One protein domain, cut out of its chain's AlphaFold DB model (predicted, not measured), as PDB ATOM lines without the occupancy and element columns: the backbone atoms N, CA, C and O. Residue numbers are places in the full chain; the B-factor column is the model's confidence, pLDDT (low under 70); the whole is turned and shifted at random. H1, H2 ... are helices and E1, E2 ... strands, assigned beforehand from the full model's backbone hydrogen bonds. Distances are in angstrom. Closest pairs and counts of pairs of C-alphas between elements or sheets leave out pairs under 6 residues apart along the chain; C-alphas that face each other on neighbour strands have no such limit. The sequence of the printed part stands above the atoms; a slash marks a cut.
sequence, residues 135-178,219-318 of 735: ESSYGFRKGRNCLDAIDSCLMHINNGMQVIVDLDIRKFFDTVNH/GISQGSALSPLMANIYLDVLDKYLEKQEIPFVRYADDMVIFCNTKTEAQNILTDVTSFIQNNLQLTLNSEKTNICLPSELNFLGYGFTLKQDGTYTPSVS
ATOM      1  N   GLU A 135      52.855 -37.905 -42.279       95.62
ATOM      2  CA  GLU A 135      54.094 -38.589 -42.681       95.62
ATOM      3  C   GLU A 135      53.869 -40.055 -43.103       95.62
ATOM      4  O   GLU A 135      54.578 -40.555 -43.980       95.62
ATOM      5  N   SER A 136      52.820 -40.691 -42.571       97.00
ATOM      6  CA  SER A 136      52.372 -42.051 -42.905       97.00
ATOM      7  C   SER A 136      51.580 -42.148 -44.218       97.00
ATOM      8  O   SER A 136      51.118 -43.231 -44.592       97.00
ATOM      9  N   SER A 137      51.419 -41.040 -44.949       97.69
ATOM     10  CA  SER A 137      50.766 -40.996 -46.260       97.69
ATOM     11  C   SER A 137      51.782 -40.883 -47.398       97.69
ATOM     12  O   SER A 137      52.549 -39.928 -47.478       97.69
ATOM     13  N   TYR A 138      51.769 -41.823 -48.341       97.25
ATOM     14  CA  TYR A 138      52.790 -41.917 -49.397       97.25
ATOM     15  C   TYR A 138      52.236 -41.694 -50.807       97.25
ATOM     16  O   TYR A 138      52.928 -41.191 -51.696       97.25
ATOM     17  N   GLY A 139      50.978 -42.072 -51.042       94.56
ATOM     18  CA  GLY A 139      50.392 -42.081 -52.381       94.56
ATOM     19  C   GLY A 139      50.264 -40.684 -52.990       94.56
ATOM     20  O   GLY A 139      49.808 -39.747 -52.344       94.56
ATOM     21  N   PHE A 140      50.619 -40.555 -54.272       92.44
ATOM     22  CA  PHE A 140      50.488 -39.321 -55.067       92.44
ATOM     23  C   PHE A 140      51.267 -38.093 -54.566       92.44
ATOM     24  O   PHE A 140      51.006 -36.983 -55.034       92.44
ATOM     25  N   ARG A 141      52.235 -38.274 -53.666       94.19
ATOM     26  CA  ARG A 141      53.050 -37.187 -53.114       94.19
ATOM     27  C   ARG A 141      54.424 -37.134 -53.762       94.19
ATOM     28  O   ARG A 141      54.982 -38.149 -54.180       94.19
ATOM     29  N   LYS A 142      54.975 -35.929 -53.900       90.12
ATOM     30  CA  LYS A 142      56.296 -35.745 -54.510       90.12
ATOM     31  C   LYS A 142      57.369 -36.183 -53.514       90.12
ATOM     32  O   LYS A 142      57.337 -35.777 -52.365       90.12
ATOM     33  N   GLY A 143      58.333 -36.981 -53.968       90.19
ATOM     34  CA  GLY A 143      59.425 -37.463 -53.114       90.19
ATOM     35  C   GLY A 143      59.057 -38.649 -52.220       90.19
ATOM     36  O   GLY A 143      59.954 -39.200 -51.600       90.19
ATOM     37  N   ARG A 144      57.790 -39.083 -52.222       93.06
ATOM     38  CA  ARG A 144      57.340 -40.326 -51.587       93.06
ATOM     39  C   ARG A 144      56.974 -41.346 -52.651       93.06
ATOM     40  O   ARG A 144      56.399 -41.009 -53.688       93.06
ATOM     41  N   ASN A 145      57.345 -42.595 -52.428       91.94
ATOM     42  CA  ASN A 145      57.127 -43.669 -53.381       91.94
ATOM     43  C   ASN A 145      56.616 -44.943 -52.692       91.94
ATOM     44  O   ASN A 145      56.491 -45.017 -51.475       91.94
ATOM     45  N   CYS A 146      56.263 -45.945 -53.499       93.69
ATOM     46  CA  CYS A 146      55.735 -47.211 -52.995       93.69
ATOM     47  C   CYS A 146      56.717 -47.926 -52.056       93.69
ATOM     48  O   CYS A 146      56.272 -48.539 -51.096       93.69
ATOM     49  N   LEU A 147      58.024 -47.865 -52.329       92.19
ATOM     50  CA  LEU A 147      59.034 -48.533 -51.509       92.19
ATOM     51  C   LEU A 147      59.084 -47.926 -50.112       92.19
ATOM     52  O   LEU A 147      59.101 -48.682 -49.155       92.19
ATOM     53  N   ASP A 148      58.974 -46.601 -49.994       94.94
ATOM     54  CA  ASP A 148      58.946 -45.925 -48.691       94.94
ATOM     55  C   ASP A 148      57.763 -46.416 -47.832       94.94
ATOM     56  O   ASP A 148      57.904 -46.624 -46.629       94.94
ATOM     57  N   ALA A 149      56.607 -46.667 -48.460       96.94
ATOM     58  CA  ALA A 149      55.447 -47.245 -47.783       96.94
ATOM     59  C   ALA A 149      55.704 -48.697 -47.341       96.94
ATOM     60  O   ALA A 149      55.349 -49.070 -46.227       96.94
ATOM     61  N   ILE A 150      56.344 -49.516 -48.186       96.56
ATOM     62  CA  ILE A 150      56.717 -50.897 -47.831       96.56
ATOM     63  C   ILE A 150      57.740 -50.922 -46.691       96.56
ATOM     64  O   ILE A 150      57.604 -51.734 -45.777       96.56
ATOM     65  N   ASP A 151      58.732 -50.035 -46.720       95.00
ATOM     66  CA  ASP A 151      59.760 -49.925 -45.686       95.00
ATOM     67  C   ASP A 151      59.139 -49.498 -44.344       95.00
ATOM     68  O   ASP A 151      59.475 -50.057 -43.300       95.00
ATOM     69  N   SER A 152      58.155 -48.595 -44.369       96.69
ATOM     70  CA  SER A 152      57.364 -48.243 -43.185       96.69
ATOM     71  C   SER A 152      56.539 -49.425 -42.656       96.69
ATOM     72  O   SER A 152      56.573 -49.705 -41.456       96.69
ATOM     73  N   CYS A 153      55.885 -50.200 -43.532       97.44
ATOM     74  CA  CYS A 153      55.205 -51.431 -43.116       97.44
ATOM     75  C   CYS A 153      56.173 -52.402 -42.423       97.44
ATOM     76  O   CYS A 153      55.860 -52.932 -41.357       97.44
ATOM     77  N   LEU A 154      57.356 -52.624 -43.006       95.81
ATOM     78  CA  LEU A 154      58.385 -53.502 -42.440       95.81
ATOM     79  C   LEU A 154      58.858 -53.022 -41.073       95.81
ATOM     80  O   LEU A 154      59.016 -53.846 -40.178       95.81
ATOM     81  N   MET A 155      59.059 -51.714 -40.903       96.94
ATOM     82  CA  MET A 155      59.425 -51.124 -39.617       96.94
ATOM     83  C   MET A 155      58.386 -51.472 -38.545       96.94
ATOM     84  O   MET A 155      58.746 -51.982 -37.489       96.94
ATOM     85  N   HIS A 156      57.096 -51.259 -38.820       97.50
ATOM     86  CA  HIS A 156      56.036 -51.558 -37.856       97.50
ATOM     87  C   HIS A 156      55.932 -53.055 -37.535       97.50
ATOM     88  O   HIS A 156      55.889 -53.435 -36.364       97.50
ATOM     89  N   ILE A 157      55.960 -53.904 -38.565       96.88
ATOM     90  CA  ILE A 157      55.902 -55.363 -38.418       96.88
ATOM     91  C   ILE A 157      57.085 -55.868 -37.579       96.88
ATOM     92  O   ILE A 157      56.892 -56.609 -36.613       96.88
ATOM     93  N   ASN A 158      58.306 -55.444 -37.912       95.19
ATOM     94  CA  ASN A 158      59.527 -55.890 -37.236       95.19
ATOM     95  C   ASN A 158      59.692 -55.303 -35.828       95.19
ATOM     96  O   ASN A 158      60.443 -55.860 -35.033       95.19
ATOM     97  N   ASN A 159      58.935 -54.259 -35.483       95.31
ATOM     98  CA  ASN A 159      58.812 -53.753 -34.115       95.31
ATOM     99  C   ASN A 159      57.800 -54.542 -33.257       95.31
ATOM    100  O   ASN A 159      57.524 -54.152 -32.127       95.31
ATOM    101  N   GLY A 160      57.246 -55.648 -33.767       93.19
ATOM    102  CA  GLY A 160      56.390 -56.561 -33.002       93.19
ATOM    103  C   GLY A 160      54.887 -56.392 -33.233       93.19
ATOM    104  O   GLY A 160      54.108 -57.173 -32.686       93.19
ATOM    105  N   MET A 161      54.456 -55.457 -34.086       95.75
ATOM    106  CA  MET A 161      53.042 -55.308 -34.450       95.75
ATOM    107  C   MET A 161      52.650 -56.344 -35.508       95.75
ATOM    108  O   MET A 161      52.701 -56.109 -36.715       95.75
ATOM    109  N   GLN A 162      52.306 -57.534 -35.024       94.88
ATOM    110  CA  GLN A 162      52.052 -58.732 -35.830       94.88
ATOM    111  C   GLN A 162      50.575 -58.913 -36.212       94.88
ATOM    112  O   GLN A 162      50.215 -59.929 -36.803       94.88
ATOM    113  N   VAL A 163      49.704 -57.960 -35.876       98.06
ATOM    114  CA  VAL A 163      48.292 -57.974 -36.273       98.06
ATOM    115  C   VAL A 163      48.014 -56.743 -37.120       98.06
ATOM    116  O   VAL A 163      48.262 -55.625 -36.683       98.06
ATOM    117  N   ILE A 164      47.497 -56.943 -38.331       98.44
ATOM    118  CA  ILE A 164      47.301 -55.866 -39.303       98.44
ATOM    119  C   ILE A 164      45.835 -55.798 -39.710       98.44
ATOM    120  O   ILE A 164      45.224 -56.821 -40.011       98.44
ATOM    121  N   VAL A 165      45.277 -54.590 -39.760       98.25
ATOM    122  CA  VAL A 165      43.998 -54.306 -40.415       98.25
ATOM    123  C   VAL A 165      44.291 -53.806 -41.830       98.25
ATOM    124  O   VAL A 165      44.842 -52.720 -41.988       98.25
ATOM    125  N   ASP A 166      43.935 -54.586 -42.848       97.12
ATOM    126  CA  ASP A 166      43.983 -54.172 -44.257       97.12
ATOM    127  C   ASP A 166      42.639 -53.520 -44.614       97.12
ATOM    128  O   ASP A 166      41.595 -54.176 -44.581       97.12
ATOM    129  N   LEU A 167      42.639 -52.208 -44.866       95.31
ATOM    130  CA  LEU A 167      41.447 -51.396 -45.118       95.31
ATOM    131  C   LEU A 167      41.317 -51.067 -46.613       95.31
ATOM    132  O   LEU A 167      42.173 -50.404 -47.196       95.31
ATOM    133  N   ASP A 168      40.176 -51.430 -47.213       93.25
ATOM    134  CA  ASP A 168      39.839 -51.104 -48.610       93.25
ATOM    135  C   ASP A 168      38.580 -50.227 -48.658       93.25
ATOM    136  O   ASP A 168      37.494 -50.640 -48.238       93.25
ATOM    137  N   ILE A 169      38.689 -49.014 -49.211       93.25
ATOM    138  CA  ILE A 169      37.542 -48.108 -49.379       93.25
ATOM    139  C   ILE A 169      36.781 -48.448 -50.666       93.25
ATOM    140  O   ILE A 169      37.320 -48.502 -51.776       93.25
ATOM    141  N   ARG A 170      35.459 -48.617 -50.558       91.44
ATOM    142  CA  ARG A 170      34.619 -48.998 -51.696       91.44
ATOM    143  C   ARG A 170      34.459 -47.841 -52.683       91.44
ATOM    144  O   ARG A 170      33.747 -46.875 -52.420       91.44
ATOM    145  N   LYS A 171      35.035 -48.008 -53.881       88.81
ATOM    146  CA  LYS A 171      34.904 -47.081 -55.028       88.81
ATOM    147  C   LYS A 171      35.215 -45.622 -54.658       88.81
ATOM    148  O   LYS A 171      34.517 -44.726 -55.120       88.81
ATOM    149  N   PHE A 172      36.268 -45.398 -53.875       92.50
ATOM    150  CA  PHE A 172      36.623 -44.096 -53.302       92.50
ATOM    151  C   PHE A 172      36.431 -42.904 -54.261       92.50
ATOM    152  O   PHE A 172      35.617 -42.023 -53.999       92.50
ATOM    153  N   PHE A 173      37.093 -42.907 -55.425       91.06
ATOM    154  CA  PHE A 173      37.001 -41.802 -56.391       91.06
ATOM    155  C   PHE A 173      35.572 -41.519 -56.883       91.06
ATOM    156  O   PHE A 173      35.283 -40.391 -57.261       91.06
ATOM    157  N   ASP A 174      34.678 -42.507 -56.885       90.38
ATOM    158  CA  ASP A 174      33.297 -42.342 -57.347       90.38
ATOM    159  C   ASP A 174      32.358 -41.849 -56.227       90.38
ATOM    160  O   ASP A 174      31.278 -41.343 -56.526       90.38
ATOM    161  N   THR A 175      32.755 -41.979 -54.954       93.69
ATOM    162  CA  THR A 175      31.899 -41.752 -53.774       93.69
ATOM    163  C   THR A 175      32.298 -40.552 -52.914       93.69
ATOM    164  O   THR A 175      31.546 -40.204 -52.009       93.69
ATOM    165  N   VAL A 176      33.416 -39.872 -53.212       95.31
ATOM    166  CA  VAL A 176      33.842 -38.639 -52.510       95.31
ATOM    167  C   VAL A 176      32.687 -37.635 -52.386       95.31
ATOM    168  O   VAL A 176      32.116 -37.198 -53.393       95.31
ATOM    169  N   ASN A 177      32.364 -37.229 -51.155       95.31
ATOM    170  CA  ASN A 177      31.302 -36.264 -50.906       95.31
ATOM    171  C   ASN A 177      31.762 -34.843 -51.261       95.31
ATOM    172  O   ASN A 177      32.741 -34.328 -50.724       95.31
ATOM    173  N   HIS A 178      31.029 -34.179 -52.156       95.25
ATOM    174  CA  HIS A 178      31.385 -32.834 -52.618       95.25
ATOM    175  C   HIS A 178      31.277 -31.770 -51.529       95.25
ATOM    176  O   HIS A 178      32.106 -30.871 -51.501       95.25
ATOM    177  N   GLY A 219      31.771 -37.800 -56.114       91.06
ATOM    178  CA  GLY A 219      32.997 -38.341 -56.688       91.06
ATOM    179  C   GLY A 219      33.890 -37.290 -57.348       91.06
ATOM    180  O   GLY A 219      33.473 -36.187 -57.700       91.06
ATOM    181  N   ILE A 220      35.143 -37.654 -57.571       92.94
ATOM    182  CA  ILE A 220      36.157 -36.859 -58.260       92.94
ATOM    183  C   ILE A 220      36.603 -37.582 -59.537       92.94
ATOM    184  O   ILE A 220      36.534 -38.804 -59.662       92.94
ATOM    185  N   SER A 221      37.005 -36.830 -60.557       87.81
ATOM    186  CA  SER A 221      37.298 -37.385 -61.885       87.81
ATOM    187  C   SER A 221      38.553 -38.257 -61.899       87.81
ATOM    188  O   SER A 221      39.665 -37.749 -61.738       87.81
ATOM    189  N   GLN A 222      38.409 -39.558 -62.162       82.44
ATOM    190  CA  GLN A 222      39.554 -40.447 -62.387       82.44
ATOM    191  C   GLN A 222      40.269 -40.059 -63.692       82.44
ATOM    192  O   GLN A 222      39.692 -40.147 -64.775       82.44
ATOM    193  N   GLY A 223      41.534 -39.639 -63.592       77.06
ATOM    194  CA  GLY A 223      42.342 -39.176 -64.729       77.06
ATOM    195  C   GLY A 223      42.523 -37.655 -64.823       77.06
ATOM    196  O   GLY A 223      43.295 -37.197 -65.663       77.06
ATOM    197  N   SER A 224      41.878 -36.878 -63.948       87.31
ATOM    198  CA  SER A 224      42.209 -35.460 -63.760       87.31
ATOM    199  C   SER A 224      43.502 -35.309 -62.953       87.31
ATOM    200  O   SER A 224      43.722 -36.049 -61.995       87.31
ATOM    201  N   ALA A 225      44.333 -34.333 -63.324       90.56
ATOM    202  CA  ALA A 225      45.584 -34.012 -62.632       90.56
ATOM    203  C   ALA A 225      45.368 -33.571 -61.173       90.56
ATOM    204  O   ALA A 225      46.186 -33.870 -60.312       90.56
ATOM    205  N   LEU A 226      44.240 -32.915 -60.881       93.19
ATOM    206  CA  LEU A 226      43.945 -32.393 -59.545       93.19
ATOM    207  C   LEU A 226      43.353 -33.452 -58.598       93.19
ATOM    208  O   LEU A 226      43.469 -33.335 -57.380       93.19
ATOM    209  N   SER A 227      42.725 -34.503 -59.137       94.12
ATOM    210  CA  SER A 227      42.035 -35.523 -58.331       94.12
ATOM    211  C   SER A 227      42.925 -36.242 -57.310       94.12
ATOM    212  O   SER A 227      42.455 -36.432 -56.194       94.12
ATOM    213  N   PRO A 228      44.180 -36.621 -57.618       94.75
ATOM    214  CA  PRO A 228      45.086 -37.202 -56.627       94.75
ATOM    215  C   PRO A 228      45.337 -36.303 -55.409       94.75
ATOM    216  O   PRO A 228      45.364 -36.791 -54.284       94.75
ATOM    217  N   LEU A 229      45.466 -34.988 -55.616       95.38
ATOM    218  CA  LEU A 229      45.645 -34.042 -54.516       95.38
ATOM    219  C   LEU A 229      44.370 -33.936 -53.672       95.38
ATOM    220  O   LEU A 229      44.431 -34.044 -52.453       95.38
ATOM    221  N   MET A 230      43.207 -33.806 -54.321       95.75
ATOM    222  CA  MET A 230      41.910 -33.771 -53.628       95.75
ATOM    223  C   MET A 230      41.636 -35.058 -52.843       95.75
ATOM    224  O   MET A 230      41.072 -35.000 -51.756       95.75
ATOM    225  N   ALA A 231      42.056 -36.208 -53.373       96.06
ATOM    226  CA  ALA A 231      41.972 -37.485 -52.681       96.06
ATOM    227  C   ALA A 231      42.758 -37.470 -51.364       96.06
ATOM    228  O   ALA A 231      42.229 -37.878 -50.334       96.06
ATOM    229  N   ASN A 232      43.992 -36.961 -51.393       96.44
ATOM    230  CA  ASN A 232      44.816 -36.851 -50.195       96.44
ATOM    231  C   ASN A 232      44.250 -35.845 -49.194       96.44
ATOM    232  O   ASN A 232      44.170 -36.194 -48.029       96.44
ATOM    233  N   ILE A 233      43.778 -34.672 -49.633       95.56
ATOM    234  CA  ILE A 233      43.109 -33.687 -48.755       95.56
ATOM    235  C   ILE A 233      41.908 -34.313 -48.043       95.56
ATOM    236  O   ILE A 233      41.697 -34.094 -46.856       95.56
ATOM    237  N   TYR A 234      41.125 -35.113 -48.764       96.81
ATOM    238  CA  TYR A 234      39.947 -35.763 -48.206       96.81
ATOM    239  C   TYR A 234      40.297 -36.843 -47.177       96.81
ATOM    240  O   TYR A 234      39.657 -36.928 -46.133       96.81
ATOM    241  N   LEU A 235      41.292 -37.686 -47.478       96.75
ATOM    242  CA  LEU A 235      41.685 -38.805 -46.616       96.75
ATOM    243  C   LEU A 235      42.619 -38.398 -45.473       96.75
ATOM    244  O   LEU A 235      42.675 -39.115 -44.482       96.75
ATOM    245  N   ASP A 236      43.277 -37.240 -45.552       96.38
ATOM    246  CA  ASP A 236      44.104 -36.719 -44.455       96.38
ATOM    247  C   ASP A 236      43.282 -36.491 -43.177       96.38
ATOM    248  O   ASP A 236      43.780 -36.650 -42.075       96.38
ATOM    249  N   VAL A 237      41.972 -36.258 -43.296       95.38
ATOM    250  CA  VAL A 237      41.046 -36.236 -42.151       95.38
ATOM    251  C   VAL A 237      41.072 -37.544 -41.345       95.38
ATOM    252  O   VAL A 237      41.001 -37.505 -40.117       95.38
ATOM    253  N   LEU A 238      41.166 -38.699 -42.015       95.94
ATOM    254  CA  LEU A 238      41.325 -39.994 -41.346       95.94
ATOM    255  C   LEU A 238      42.746 -40.160 -40.810       95.94
ATOM    256  O   LEU A 238      42.911 -40.640 -39.694       95.94
ATOM    257  N   ASP A 239      43.751 -39.724 -41.566       97.19
ATOM    258  CA  ASP A 239      45.144 -39.782 -41.123       97.19
ATOM    259  C   ASP A 239      45.336 -39.019 -39.804       97.19
ATOM    260  O   ASP A 239      45.853 -39.571 -38.840       97.19
ATOM    261  N   LYS A 240      44.820 -37.786 -39.708       95.12
ATOM    262  CA  LYS A 240      44.868 -36.962 -38.490       95.12
ATOM    263  C   LYS A 240      44.090 -37.577 -37.331       95.12
ATOM    264  O   LYS A 240      44.494 -37.433 -36.178       95.12
ATOM    265  N   TYR A 241      42.983 -38.265 -37.614       95.44
ATOM    266  CA  TYR A 241      42.253 -39.025 -36.598       95.44
ATOM    267  C   TYR A 241      43.126 -40.145 -36.015       95.44
ATOM    268  O   TYR A 241      43.218 -40.255 -34.795       95.44
ATOM    269  N   LEU A 242      43.802 -40.921 -36.867       95.94
ATOM    270  CA  LEU A 242      44.691 -42.007 -36.447       95.94
ATOM    271  C   LEU A 242      45.931 -41.480 -35.711       95.94
ATOM    272  O   LEU A 242      46.256 -41.994 -34.644       95.94
ATOM    273  N   GLU A 243      46.559 -40.412 -36.216       95.06
ATOM    274  CA  GLU A 243      47.700 -39.741 -35.572       95.06
ATOM    275  C   GLU A 243      47.340 -39.257 -34.161       95.06
ATOM    276  O   GLU A 243      48.088 -39.496 -33.217       95.06
ATOM    277  N   LYS A 244      46.164 -38.637 -33.984       93.06
ATOM    278  CA  LYS A 244      45.698 -38.166 -32.667       93.06
ATOM    279  C   LYS A 244      45.457 -39.311 -31.678       93.06
ATOM    280  O   LYS A 244      45.480 -39.090 -30.473       93.06
ATOM    281  N   GLN A 245      45.135 -40.505 -32.165       91.94
ATOM    282  CA  GLN A 245      44.962 -41.700 -31.334       91.94
ATOM    283  C   GLN A 245      46.261 -42.498 -31.172       91.94
ATOM    284  O   GLN A 245      46.226 -43.565 -30.570       91.94
ATOM    285  N   GLU A 246      47.380 -42.005 -31.716       95.31
ATOM    286  CA  GLU A 246      48.678 -42.690 -31.724       95.31
ATOM    287  C   GLU A 246      48.610 -44.094 -32.355       95.31
ATOM    288  O   GLU A 246      49.391 -44.985 -32.025       95.31
ATOM    289  N   ILE A 247      47.676 -44.299 -33.291       96.75
ATOM    290  CA  ILE A 247      47.475 -45.577 -33.977       96.75
ATOM    291  C   ILE A 247      48.454 -45.662 -35.157       96.75
ATOM    292  O   ILE A 247      48.354 -44.844 -36.074       96.75
ATOM    293  N   PRO A 248      49.371 -46.647 -35.205       97.75
ATOM    294  CA  PRO A 248      50.331 -46.764 -36.297       97.75
ATOM    295  C   PRO A 248      49.665 -47.247 -37.590       97.75
ATOM    296  O   PRO A 248      48.991 -48.279 -37.615       97.75
ATOM    297  N   PHE A 249      49.878 -46.532 -38.692       98.56
ATOM    298  CA  PHE A 249      49.305 -46.875 -39.994       98.56
ATOM    299  C   PHE A 249      50.227 -46.477 -41.146       98.56
ATOM    300  O   PHE A 249      51.122 -45.646 -40.996       98.56
ATOM    301  N   VAL A 250      49.962 -47.056 -42.317       98.56
ATOM    302  CA  VAL A 250      50.566 -46.686 -43.600       98.56
ATOM    303  C   VAL A 250      49.456 -46.543 -44.634       98.56
ATOM    304  O   VAL A 250      48.654 -47.458 -44.827       98.56
ATOM    305  N   ARG A 251      49.416 -45.405 -45.333       98.25
ATOM    306  CA  ARG A 251      48.444 -45.129 -46.396       98.25
ATOM    307  C   ARG A 251      49.126 -44.861 -47.731       98.25
ATOM    308  O   ARG A 251      49.985 -43.989 -47.861       98.25
ATOM    309  N   TYR A 252      48.670 -45.542 -48.773       96.75
ATOM    310  CA  TYR A 252      49.048 -45.266 -50.151       96.75
ATOM    311  C   TYR A 252      47.793 -45.045 -50.995       96.75
ATOM    312  O   TYR A 252      47.130 -45.985 -51.419       96.75
ATOM    313  N   ALA A 253      47.489 -43.774 -51.272       92.88
ATOM    314  CA  ALA A 253      46.234 -43.369 -51.901       92.88
ATOM    315  C   ALA A 253      45.027 -43.810 -51.051       92.88
ATOM    316  O   ALA A 253      44.887 -43.309 -49.934       92.88
ATOM    317  N   ASP A 254      44.168 -44.682 -51.582       91.25
ATOM    318  CA  ASP A 254      43.010 -45.274 -50.910       91.25
ATOM    319  C   ASP A 254      43.314 -46.595 -50.185       91.25
ATOM    320  O   ASP A 254      42.517 -46.990 -49.337       91.25
ATOM    321  N   ASP A 255      44.446 -47.243 -50.479       93.31
ATOM    322  CA  ASP A 255      44.890 -48.451 -49.777       93.31
ATOM    323  C   ASP A 255      45.523 -48.044 -48.428       93.31
ATOM    324  O   ASP A 255      46.475 -47.254 -48.397       93.31
ATOM    325  N   MET A 256      45.013 -48.568 -47.311       96.81
ATOM    326  CA  MET A 256      45.511 -48.265 -45.963       96.81
ATOM    327  C   MET A 256      45.695 -49.549 -45.159       96.81
ATOM    328  O   MET A 256      44.833 -50.419 -45.165       96.81
ATOM    329  N   VAL A 257      46.793 -49.630 -44.413       98.12
ATOM    330  CA  VAL A 257      47.038 -50.696 -43.440       98.12
ATOM    331  C   VAL A 257      47.273 -50.096 -42.058       98.12
ATOM    332  O   VAL A 257      47.967 -49.087 -41.932       98.12
ATOM    333  N   ILE A 258      46.685 -50.699 -41.027       98.56
ATOM    334  CA  ILE A 258      46.833 -50.286 -39.624       98.56
ATOM    335  C   ILE A 258      47.498 -51.415 -38.843       98.56
ATOM    336  O   ILE A 258      47.104 -52.572 -38.974       98.56
ATOM    337  N   PHE A 259      48.483 -51.082 -38.014       98.44
ATOM    338  CA  PHE A 259      49.281 -52.040 -37.255       98.44
ATOM    339  C   PHE A 259      48.846 -52.054 -35.791       98.44
ATOM    340  O   PHE A 259      48.686 -51.009 -35.169       98.44
ATOM    341  N   CYS A 260      48.627 -53.250 -35.254       97.56
ATOM    342  CA  CYS A 260      48.117 -53.497 -33.909       97.56
ATOM    343  C   CYS A 260      48.977 -54.558 -33.206       97.56
ATOM    344  O   CYS A 260      49.608 -55.406 -33.848       97.56
ATOM    345  N   ASN A 261      48.949 -54.564 -31.875       94.44
ATOM    346  CA  ASN A 261      49.633 -55.570 -31.063       94.44
ATOM    347  C   ASN A 261      48.781 -56.828 -30.888       94.44
ATOM    348  O   ASN A 261      49.303 -57.942 -30.850       94.44
ATOM    349  N   THR A 262      47.457 -56.669 -30.778       96.38
ATOM    350  CA  THR A 262      46.541 -57.790 -30.527       96.38
ATOM    351  C   THR A 262      45.361 -57.823 -31.489       96.38
ATOM    352  O   THR A 262      44.942 -56.814 -32.055       96.38
ATOM    353  N   LYS A 263      44.763 -59.010 -31.646       97.00
ATOM    354  CA  LYS A 263      43.557 -59.191 -32.465       97.00
ATOM    355  C   LYS A 263      42.352 -58.426 -31.914       97.00
ATOM    356  O   LYS A 263      41.574 -57.890 -32.695       97.00
ATOM    357  N   THR A 264      42.215 -58.358 -30.593       96.75
ATOM    358  CA  THR A 264      41.131 -57.623 -29.930       96.75
ATOM    359  C   THR A 264      41.250 -56.122 -30.179       96.75
ATOM    360  O   THR A 264      40.269 -55.474 -30.530       96.75
ATOM    361  N   GLU A 265      42.461 -55.575 -30.065       96.56
ATOM    362  CA  GLU A 265      42.755 -54.182 -30.412       96.56
ATOM    363  C   GLU A 265      42.413 -53.893 -31.878       96.56
ATOM    364  O   GLU A 265      41.661 -52.963 -32.155       96.56
ATOM    365  N   ALA A 266      42.858 -54.746 -32.804       97.75
ATOM    366  CA  ALA A 266      42.552 -54.607 -34.226       97.75
ATOM    367  C   ALA A 266      41.040 -54.613 -34.520       97.75
ATOM    368  O   ALA A 266      40.569 -53.849 -35.359       97.75
ATOM    369  N   GLN A 267      40.256 -55.440 -33.819       97.75
ATOM    370  CA  GLN A 267      38.793 -55.476 -33.953       97.75
ATOM    371  C   GLN A 267      38.126 -54.194 -33.444       97.75
ATOM    372  O   GLN A 267      37.206 -53.680 -34.090       97.75
ATOM    373  N   ASN A 268      38.595 -53.667 -32.312       96.38
ATOM    374  CA  ASN A 268      38.094 -52.416 -31.748       96.38
ATOM    375  C   ASN A 268      38.420 -51.241 -32.678       96.38
ATOM    376  O   ASN A 268      37.510 -50.533 -33.106       96.38
ATOM    377  N   ILE A 269      39.684 -51.118 -33.095       96.81
ATOM    378  CA  ILE A 269      40.137 -50.075 -34.022       96.81
ATOM    379  C   ILE A 269      39.376 -50.155 -35.343       96.81
ATOM    380  O   ILE A 269      38.889 -49.137 -35.826       96.81
ATOM    381  N   LEU A 270      39.202 -51.349 -35.921       97.25
ATOM    382  CA  LEU A 270      38.428 -51.510 -37.151       97.25
ATOM    383  C   LEU A 270      36.982 -51.021 -36.978       97.25
ATOM    384  O   LEU A 270      36.448 -50.367 -37.873       97.25
ATOM    385  N   THR A 271      36.350 -51.295 -35.835       96.31
ATOM    386  CA  THR A 271      34.982 -50.839 -35.539       96.31
ATOM    387  C   THR A 271      34.904 -49.312 -35.443       96.31
ATOM    388  O   THR A 271      34.007 -48.692 -36.030       96.31
ATOM    389  N   ASP A 272      35.864 -48.699 -34.754       94.88
ATOM    390  CA  ASP A 272      35.917 -47.252 -34.549       94.88
ATOM    391  C   ASP A 272      36.248 -46.513 -35.850       94.88
ATOM    392  O   ASP A 272      35.538 -45.584 -36.236       94.88
ATOM    393  N   VAL A 273      37.249 -46.987 -36.596       95.44
ATOM    394  CA  VAL A 273      37.625 -46.449 -37.912       95.44
ATOM    395  C   VAL A 273      36.484 -46.600 -38.914       95.44
ATOM    396  O   VAL A 273      36.188 -45.658 -39.647       95.44
ATOM    397  N   THR A 274      35.777 -47.734 -38.921       95.81
ATOM    398  CA  THR A 274      34.589 -47.910 -39.775       95.81
ATOM    399  C   THR A 274      33.529 -46.858 -39.455       95.81
ATOM    400  O   THR A 274      32.994 -46.225 -40.369       95.81
ATOM    401  N   SER A 275      33.256 -46.642 -38.167       94.56
ATOM    402  CA  SER A 275      32.280 -45.651 -37.706       94.56
ATOM    403  C   SER A 275      32.702 -44.232 -38.098       94.56
ATOM    404  O   SER A 275      31.885 -43.464 -38.606       94.56
ATOM    405  N   PHE A 276      33.984 -43.893 -37.942       94.56
ATOM    406  CA  PHE A 276      34.536 -42.597 -38.336       94.56
ATOM    407  C   PHE A 276      34.434 -42.364 -39.853       94.56
ATOM    408  O   PHE A 276      33.955 -41.323 -40.302       94.56
ATOM    409  N   ILE A 277      34.816 -43.349 -40.670       94.50
ATOM    410  CA  ILE A 277      34.735 -43.266 -42.137       94.50
ATOM    411  C   ILE A 277      33.285 -43.048 -42.597       94.50
ATOM    412  O   ILE A 277      33.033 -42.251 -43.505       94.50
ATOM    413  N   GLN A 278      32.320 -43.716 -41.966       94.12
ATOM    414  CA  GLN A 278      30.905 -43.565 -42.305       94.12
ATOM    415  C   GLN A 278      30.343 -42.208 -41.866       94.12
ATOM    416  O   GLN A 278      29.714 -41.516 -42.668       94.12
ATOM    417  N   ASN A 279      30.596 -41.799 -40.623       92.56
ATOM    418  CA  ASN A 279      29.950 -40.630 -40.022       92.56
ATOM    419  C   ASN A 279      30.631 -39.305 -40.392       92.56
ATOM    420  O   ASN A 279      29.952 -38.291 -40.576       92.56
ATOM    421  N   ASN A 280      31.960 -39.302 -40.517       91.56
ATOM    422  CA  ASN A 280      32.751 -38.094 -40.747       91.56
ATOM    423  C   ASN A 280      33.137 -37.944 -42.217       91.56
ATOM    424  O   ASN A 280      33.034 -36.844 -42.750       91.56
ATOM    425  N   LEU A 281      33.534 -39.036 -42.881       91.69
ATOM    426  CA  LEU A 281      33.948 -39.007 -44.288       91.69
ATOM    427  C   LEU A 281      32.831 -39.353 -45.273       91.69
ATOM    428  O   LEU A 281      33.023 -39.161 -46.470       91.69
ATOM    429  N   GLN A 282      31.677 -39.846 -44.818       94.75
ATOM    430  CA  GLN A 282      30.574 -40.282 -45.689       94.75
ATOM    431  C   GLN A 282      31.020 -41.296 -46.758       94.75
ATOM    432  O   GLN A 282      30.520 -41.309 -47.885       94.75
ATOM    433  N   LEU A 283      31.995 -42.135 -46.405       95.44
ATOM    434  CA  LEU A 283      32.520 -43.206 -47.242       95.44
ATOM    435  C   LEU A 283      32.093 -44.564 -46.679       95.44
ATOM    436  O   LEU A 283      31.551 -44.681 -45.581       95.44
ATOM    437  N   THR A 284      32.319 -45.626 -47.447       94.56
ATOM    438  CA  THR A 284      31.996 -46.994 -47.024       94.56
ATOM    439  C   THR A 284      33.183 -47.902 -47.287       94.56
ATOM    440  O   THR A 284      33.781 -47.849 -48.364       94.56
ATOM    441  N   LEU A 285      33.503 -48.757 -46.318       94.69
ATOM    442  CA  LEU A 285      34.503 -49.803 -46.488       94.69
ATOM    443  C   LEU A 285      33.981 -50.931 -47.376       94.69
ATOM    444  O   LEU A 285      32.778 -51.177 -47.501       94.69
ATOM    445  N   ASN A 286      34.907 -51.628 -48.009       92.88
ATOM    446  CA  ASN A 286      34.632 -52.837 -48.748       92.88
ATOM    447  C   ASN A 286      34.797 -54.047 -47.826       92.88
ATOM    448  O   ASN A 286      35.910 -54.533 -47.634       92.88
ATOM    449  N   SER A 287      33.687 -54.541 -47.281       89.44
ATOM    450  CA  SER A 287      33.667 -55.645 -46.314       89.44
ATOM    451  C   SER A 287      34.246 -56.960 -46.842       89.44
ATOM    452  O   SER A 287      34.675 -57.783 -46.050       89.44
ATOM    453  N   GLU A 288      34.264 -57.176 -48.162       88.12
ATOM    454  CA  GLU A 288      34.847 -58.387 -48.763       88.12
ATOM    455  C   GLU A 288      36.376 -58.340 -48.831       88.12
ATOM    456  O   GLU A 288      37.022 -59.381 -48.909       88.12
ATOM    457  N   LYS A 289      36.954 -57.135 -48.870       88.75
ATOM    458  CA  LYS A 289      38.407 -56.951 -48.950       88.75
ATOM    459  C   LYS A 289      39.037 -56.506 -47.644       88.75
ATOM    460  O   LYS A 289      40.221 -56.733 -47.461       88.75
ATOM    461  N   THR A 290      38.258 -55.868 -46.781       93.81
ATOM    462  CA  THR A 290      38.731 -55.401 -45.486       93.81
ATOM    463  C   THR A 290      38.843 -56.585 -44.540       93.81
ATOM    464  O   THR A 290      37.847 -57.273 -44.307       93.81
ATOM    465  N   ASN A 291      40.027 -56.835 -43.989       95.25
ATOM    466  CA  ASN A 291      40.245 -57.949 -43.071       95.25
ATOM    467  C   ASN A 291      41.322 -57.648 -42.019       95.25
ATOM    468  O   ASN A 291      42.093 -56.700 -42.123       95.25
ATOM    469  N   ILE A 292      41.343 -58.483 -40.978       97.56
ATOM    470  CA  ILE A 292      42.433 -58.541 -40.001       97.56
ATOM    471  C   ILE A 292      43.287 -59.747 -40.369       97.56
ATOM    472  O   ILE A 292      42.755 -60.854 -40.479       97.56
ATOM    473  N   CYS A 293      44.580 -59.534 -40.566       96.81
ATOM    474  CA  CYS A 293      45.497 -60.542 -41.074       96.81
ATOM    475  C   CYS A 293      46.858 -60.485 -40.375       96.81
ATOM    476  O   CYS A 293      47.189 -59.525 -39.672       96.81
ATOM    477  N   LEU A 294      47.636 -61.550 -40.555       96.81
ATOM    478  CA  LEU A 294      49.043 -61.587 -40.164       96.81
ATOM    479  C   LEU A 294      49.922 -60.956 -41.261       96.81
ATOM    480  O   LEU A 294      49.527 -60.939 -42.429       96.81
ATOM    481  N   PRO A 295      51.153 -60.512 -40.947       96.06
ATOM    482  CA  PRO A 295      52.067 -59.963 -41.946       96.06
ATOM    483  C   PRO A 295      52.289 -60.884 -43.154       96.06
ATOM    484  O   PRO A 295      52.338 -60.416 -44.287       96.06
ATOM    485  N   SER A 296      52.349 -62.202 -42.934       94.00
ATOM    486  CA  SER A 296      52.517 -63.208 -43.995       94.00
ATOM    487  C   SER A 296      51.332 -63.332 -44.959       94.00
ATOM    488  O   SER A 296      51.474 -63.876 -46.056       94.00
ATOM    489  N   GLU A 297      50.167 -62.826 -44.565       94.81
ATOM    490  CA  GLU A 297      48.923 -62.860 -45.334       94.81
ATOM    491  C   GLU A 297      48.663 -61.532 -46.062       94.81
ATOM    492  O   GLU A 297      47.940 -61.502 -47.066       94.81
ATOM    493  N   LEU A 298      49.280 -60.444 -45.590       95.06
ATOM    494  CA  LEU A 298      49.123 -59.110 -46.153       95.06
ATOM    495  C   LEU A 298      49.680 -59.042 -47.580       95.06
ATOM    496  O   LEU A 298      50.824 -59.412 -47.853       95.06
ATOM    497  N   ASN A 299      48.876 -58.500 -48.498       93.75
ATOM    498  CA  ASN A 299      49.303 -58.176 -49.855       93.75
ATOM    499  C   ASN A 299      49.117 -56.682 -50.118       93.75
ATOM    500  O   ASN A 299      48.054 -56.256 -50.563       93.75
ATOM    501  N   PHE A 300      50.171 -55.896 -49.917       95.06
ATOM    502  CA  PHE A 300      50.117 -54.441 -50.020       95.06
ATOM    503  C   PHE A 300      50.948 -53.946 -51.209       95.06
ATOM    504  O   PHE A 300      52.114 -54.298 -51.363       95.06
ATOM    505  N   LEU A 301      50.335 -53.170 -52.110       93.38
ATOM    506  CA  LEU A 301      50.993 -52.562 -53.284       93.38
ATOM    507  C   LEU A 301      51.771 -53.543 -54.190       93.38
ATOM    508  O   LEU A 301      52.730 -53.181 -54.873       93.38
ATOM    509  N   GLY A 302      51.337 -54.805 -54.228       92.00
ATOM    510  CA  GLY A 302      51.986 -55.872 -54.998       92.00
ATOM    511  C   GLY A 302      53.085 -56.630 -54.246       92.00
ATOM    512  O   GLY A 302      53.573 -57.638 -54.768       92.00
ATOM    513  N   TYR A 303      53.398 -56.231 -53.017       95.00
ATOM    514  CA  TYR A 303      54.308 -56.923 -52.110       95.00
ATOM    515  C   TYR A 303      53.547 -57.846 -51.160       95.00
ATOM    516  O   TYR A 303      52.387 -57.598 -50.838       95.00
ATOM    517  N   GLY A 304      54.212 -58.917 -50.744       94.88
ATOM    518  CA  GLY A 304      53.897 -59.663 -49.530       94.88
ATOM    519  C   GLY A 304      55.045 -59.531 -48.530       94.88
ATOM    520  O   GLY A 304      56.067 -58.909 -48.835       94.88
ATOM    521  N   PHE A 305      54.895 -60.140 -47.357       94.38
ATOM    522  CA  PHE A 305      55.919 -60.131 -46.313       94.38
ATOM    523  C   PHE A 305      56.234 -61.566 -45.902       94.38
ATOM    524  O   PHE A 305      55.342 -62.343 -45.582       94.38
ATOM    525  N   THR A 306      57.506 -61.944 -45.939       91.75
ATOM    526  CA  THR A 306      57.947 -63.304 -45.612       91.75
ATOM    527  C   THR A 306      58.773 -63.275 -44.337       91.75
ATOM    528  O   THR A 306      59.633 -62.412 -44.190       91.75
ATOM    529  N   LEU A 307      58.529 -64.225 -43.436       92.25
ATOM    530  CA  LEU A 307      59.321 -64.409 -42.226       92.25
ATOM    531  C   LEU A 307      60.654 -65.095 -42.568       92.25
ATOM    532  O   LEU A 307      60.668 -66.145 -43.215       92.25
ATOM    533  N   LYS A 308      61.769 -64.501 -42.147       88.00
ATOM    534  CA  LYS A 308      63.114 -65.074 -42.236       88.00
ATOM    535  C   LYS A 308      63.386 -66.018 -41.065       88.00
ATOM    536  O   LYS A 308      62.691 -66.016 -40.053       88.00
ATOM    537  N   GLN A 309      64.449 -66.812 -41.197       86.00
ATOM    538  CA  GLN A 309      64.906 -67.725 -40.141       86.00
ATOM    539  C   GLN A 309      65.337 -66.993 -38.860       86.00
ATOM    540  O   GLN A 309      65.242 -67.565 -37.781       86.00
ATOM    541  N   ASP A 310      65.775 -65.738 -38.974       86.75
ATOM    542  CA  ASP A 310      66.154 -64.880 -37.843       86.75
ATOM    543  C   ASP A 310      64.951 -64.257 -37.106       86.75
ATOM    544  O   ASP A 310      65.135 -63.501 -36.157       86.75
ATOM    545  N   GLY A 311      63.719 -64.567 -37.529       86.62
ATOM    546  CA  GLY A 311      62.490 -64.047 -36.932       86.62
ATOM    547  C   GLY A 311      62.049 -62.677 -37.458       86.62
ATOM    548  O   GLY A 311      60.996 -62.193 -37.048       86.62
ATOM    549  N   THR A 312      62.794 -62.059 -38.380       91.25
ATOM    550  CA  THR A 312      62.415 -60.778 -38.998       91.25
ATOM    551  C   THR A 312      61.615 -60.976 -40.284       91.25
ATOM    552  O   THR A 312      61.773 -61.964 -41.001       91.25
ATOM    553  N   TYR A 313      60.745 -60.025 -40.618       93.69
ATOM    554  CA  TYR A 313      60.053 -59.990 -41.901       93.69
ATOM    555  C   TYR A 313      60.848 -59.226 -42.953       93.69
ATOM    556  O   TYR A 313      61.497 -58.213 -42.685       93.69
ATOM    557  N   THR A 314      60.735 -59.702 -44.188       92.19
ATOM    558  CA  THR A 314      61.355 -59.132 -45.385       92.19
ATOM    559  C   THR A 314      60.324 -59.039 -46.507       92.19
ATOM    560  O   THR A 314      59.420 -59.881 -46.577       92.19
ATOM    561  N   PRO A 315      60.427 -58.052 -47.414       93.75
ATOM    562  CA  PRO A 315      59.469 -57.925 -48.498       93.75
ATOM    563  C   PRO A 315      59.639 -59.080 -49.489       93.75
ATOM    564  O   PRO A 315      60.750 -59.543 -49.754       93.75
ATOM    565  N   SER A 316      58.527 -59.530 -50.057       92.00
ATOM    566  CA  SER A 316      58.454 -60.555 -51.096       92.00
ATOM    567  C   SER A 316      57.437 -60.156 -52.170       92.00
ATOM    568  O   SER A 316      56.722 -59.161 -52.046       92.00
ATOM    569  N   VAL A 317      57.393 -60.884 -53.286       92.06
ATOM    570  CA  VAL A 317      56.452 -60.587 -54.377       92.06
ATOM    571  C   VAL A 317      55.130 -61.295 -54.105       92.06
ATOM    572  O   VAL A 317      55.103 -62.523 -54.011       92.06
ATOM    573  N   SER A 318      54.017 -60.558 -54.079       91.56
ATOM    574  CA  SER A 318      52.683 -61.168 -53.943       91.56
ATOM    575  C   SER A 318      52.397 -62.186 -55.057       91.56
ATOM    576  O   SER A 318      52.704 -61.950 -56.230       91.56
TER     577      SER A 318
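AT A GLANCE: This is residues 135 to 178 and 219 to 318 of the 735 residues of the protein "Group II intron reverse transcriptase/maturase" of Clostridium sp. AF36-4 (UniProt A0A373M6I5). A twisted sheet of four strands has helices on both faces: H1 covers one, while H4 and, over the edge strand E2, H3 cover the other. The hairpin of E5 and E6 packs on H1 at one end of the long axis, and little H2 lies toward the other end. The printed part has 144 residues, in the order H1 E1 H2 H3 E2 E3 H4 E4 E5 E6; the larger sheet, E2 - E3 - E1 - E4, is antiparallel throughout. The class is mixed, helices and strands; the whole is compact, with a radius of gyration of the C-alphas of 15.0 A, and spans 49 by 32 by 28 A, only just elongated.

HOW THE PARTS SIT: The sheet runs E2 (residues 249 to 252), E3 (255 to 260), E1 (163 to 168), E4 (291 to 293). E2 and E3 form a hairpin, with N 250 and O 257 2.9 A apart; E3 and E1 have N 165 and O 258 at 2.8 A, and E1 and E4 have N 166 and O 291 at 2.9 A. H1 (146 to 158) lies over E2 and E3 at a height over the sheet of 9.2 A; its closest C-alphas to E2 are those of Ala 149 and Val 250, 6.5 A. On the opposite face H4 (263 to 279) runs along the strands, at 20 degrees to E1 on the local plane. E3, H4 and E4 form a split strand-helix-strand unit, two strands running the same way with E1 between them, and its crossover is right-handed. H3 (227 to 244), on the same face as H4, lies over E2; H3 and H4 are close but not clearly touching, with C-alphas 238 and 277 7.4 A apart. The three layers are thus H1, the sheet, and H3 with H4. E5 (303 to 307) and E6 (313 to 317) form a hairpin, with N 304 and O 316 at 2.8 A; C-alphas 158 of H1 and 313 of E6 are 6.2 A apart. H2 (172 to 175) is not on the sheet. Every O i to N i+4 pair is within hydrogen-bond range in H1 and H4, and 12 of 14 in H3; H2 is too short for such a pair.

IN THESE COORDINATES: H1 begins at C-alpha 146 (55.735, -47.211, -52.995) and is 18.4 A long. H3 measures 26.1 A, with a kink of 34 degrees near residue 238, and H4 24.2 A. E1 measures 16.5 A and E3 17.0 A. E6 ends at C-alpha 317 (56.452, -60.587, -54.377).

THE WHOLE: The C-alphas of His 178 and Gln 309 are the two farthest apart, 50.0 A. Residues 179 to 218 are not printed, and C-alphas 178 and 219 are 7.0 A apart across the cut. H4 to E4 is a long link of 11 residues. Mean pLDDT of the printed part is 94.2, and no printed residue is under 70.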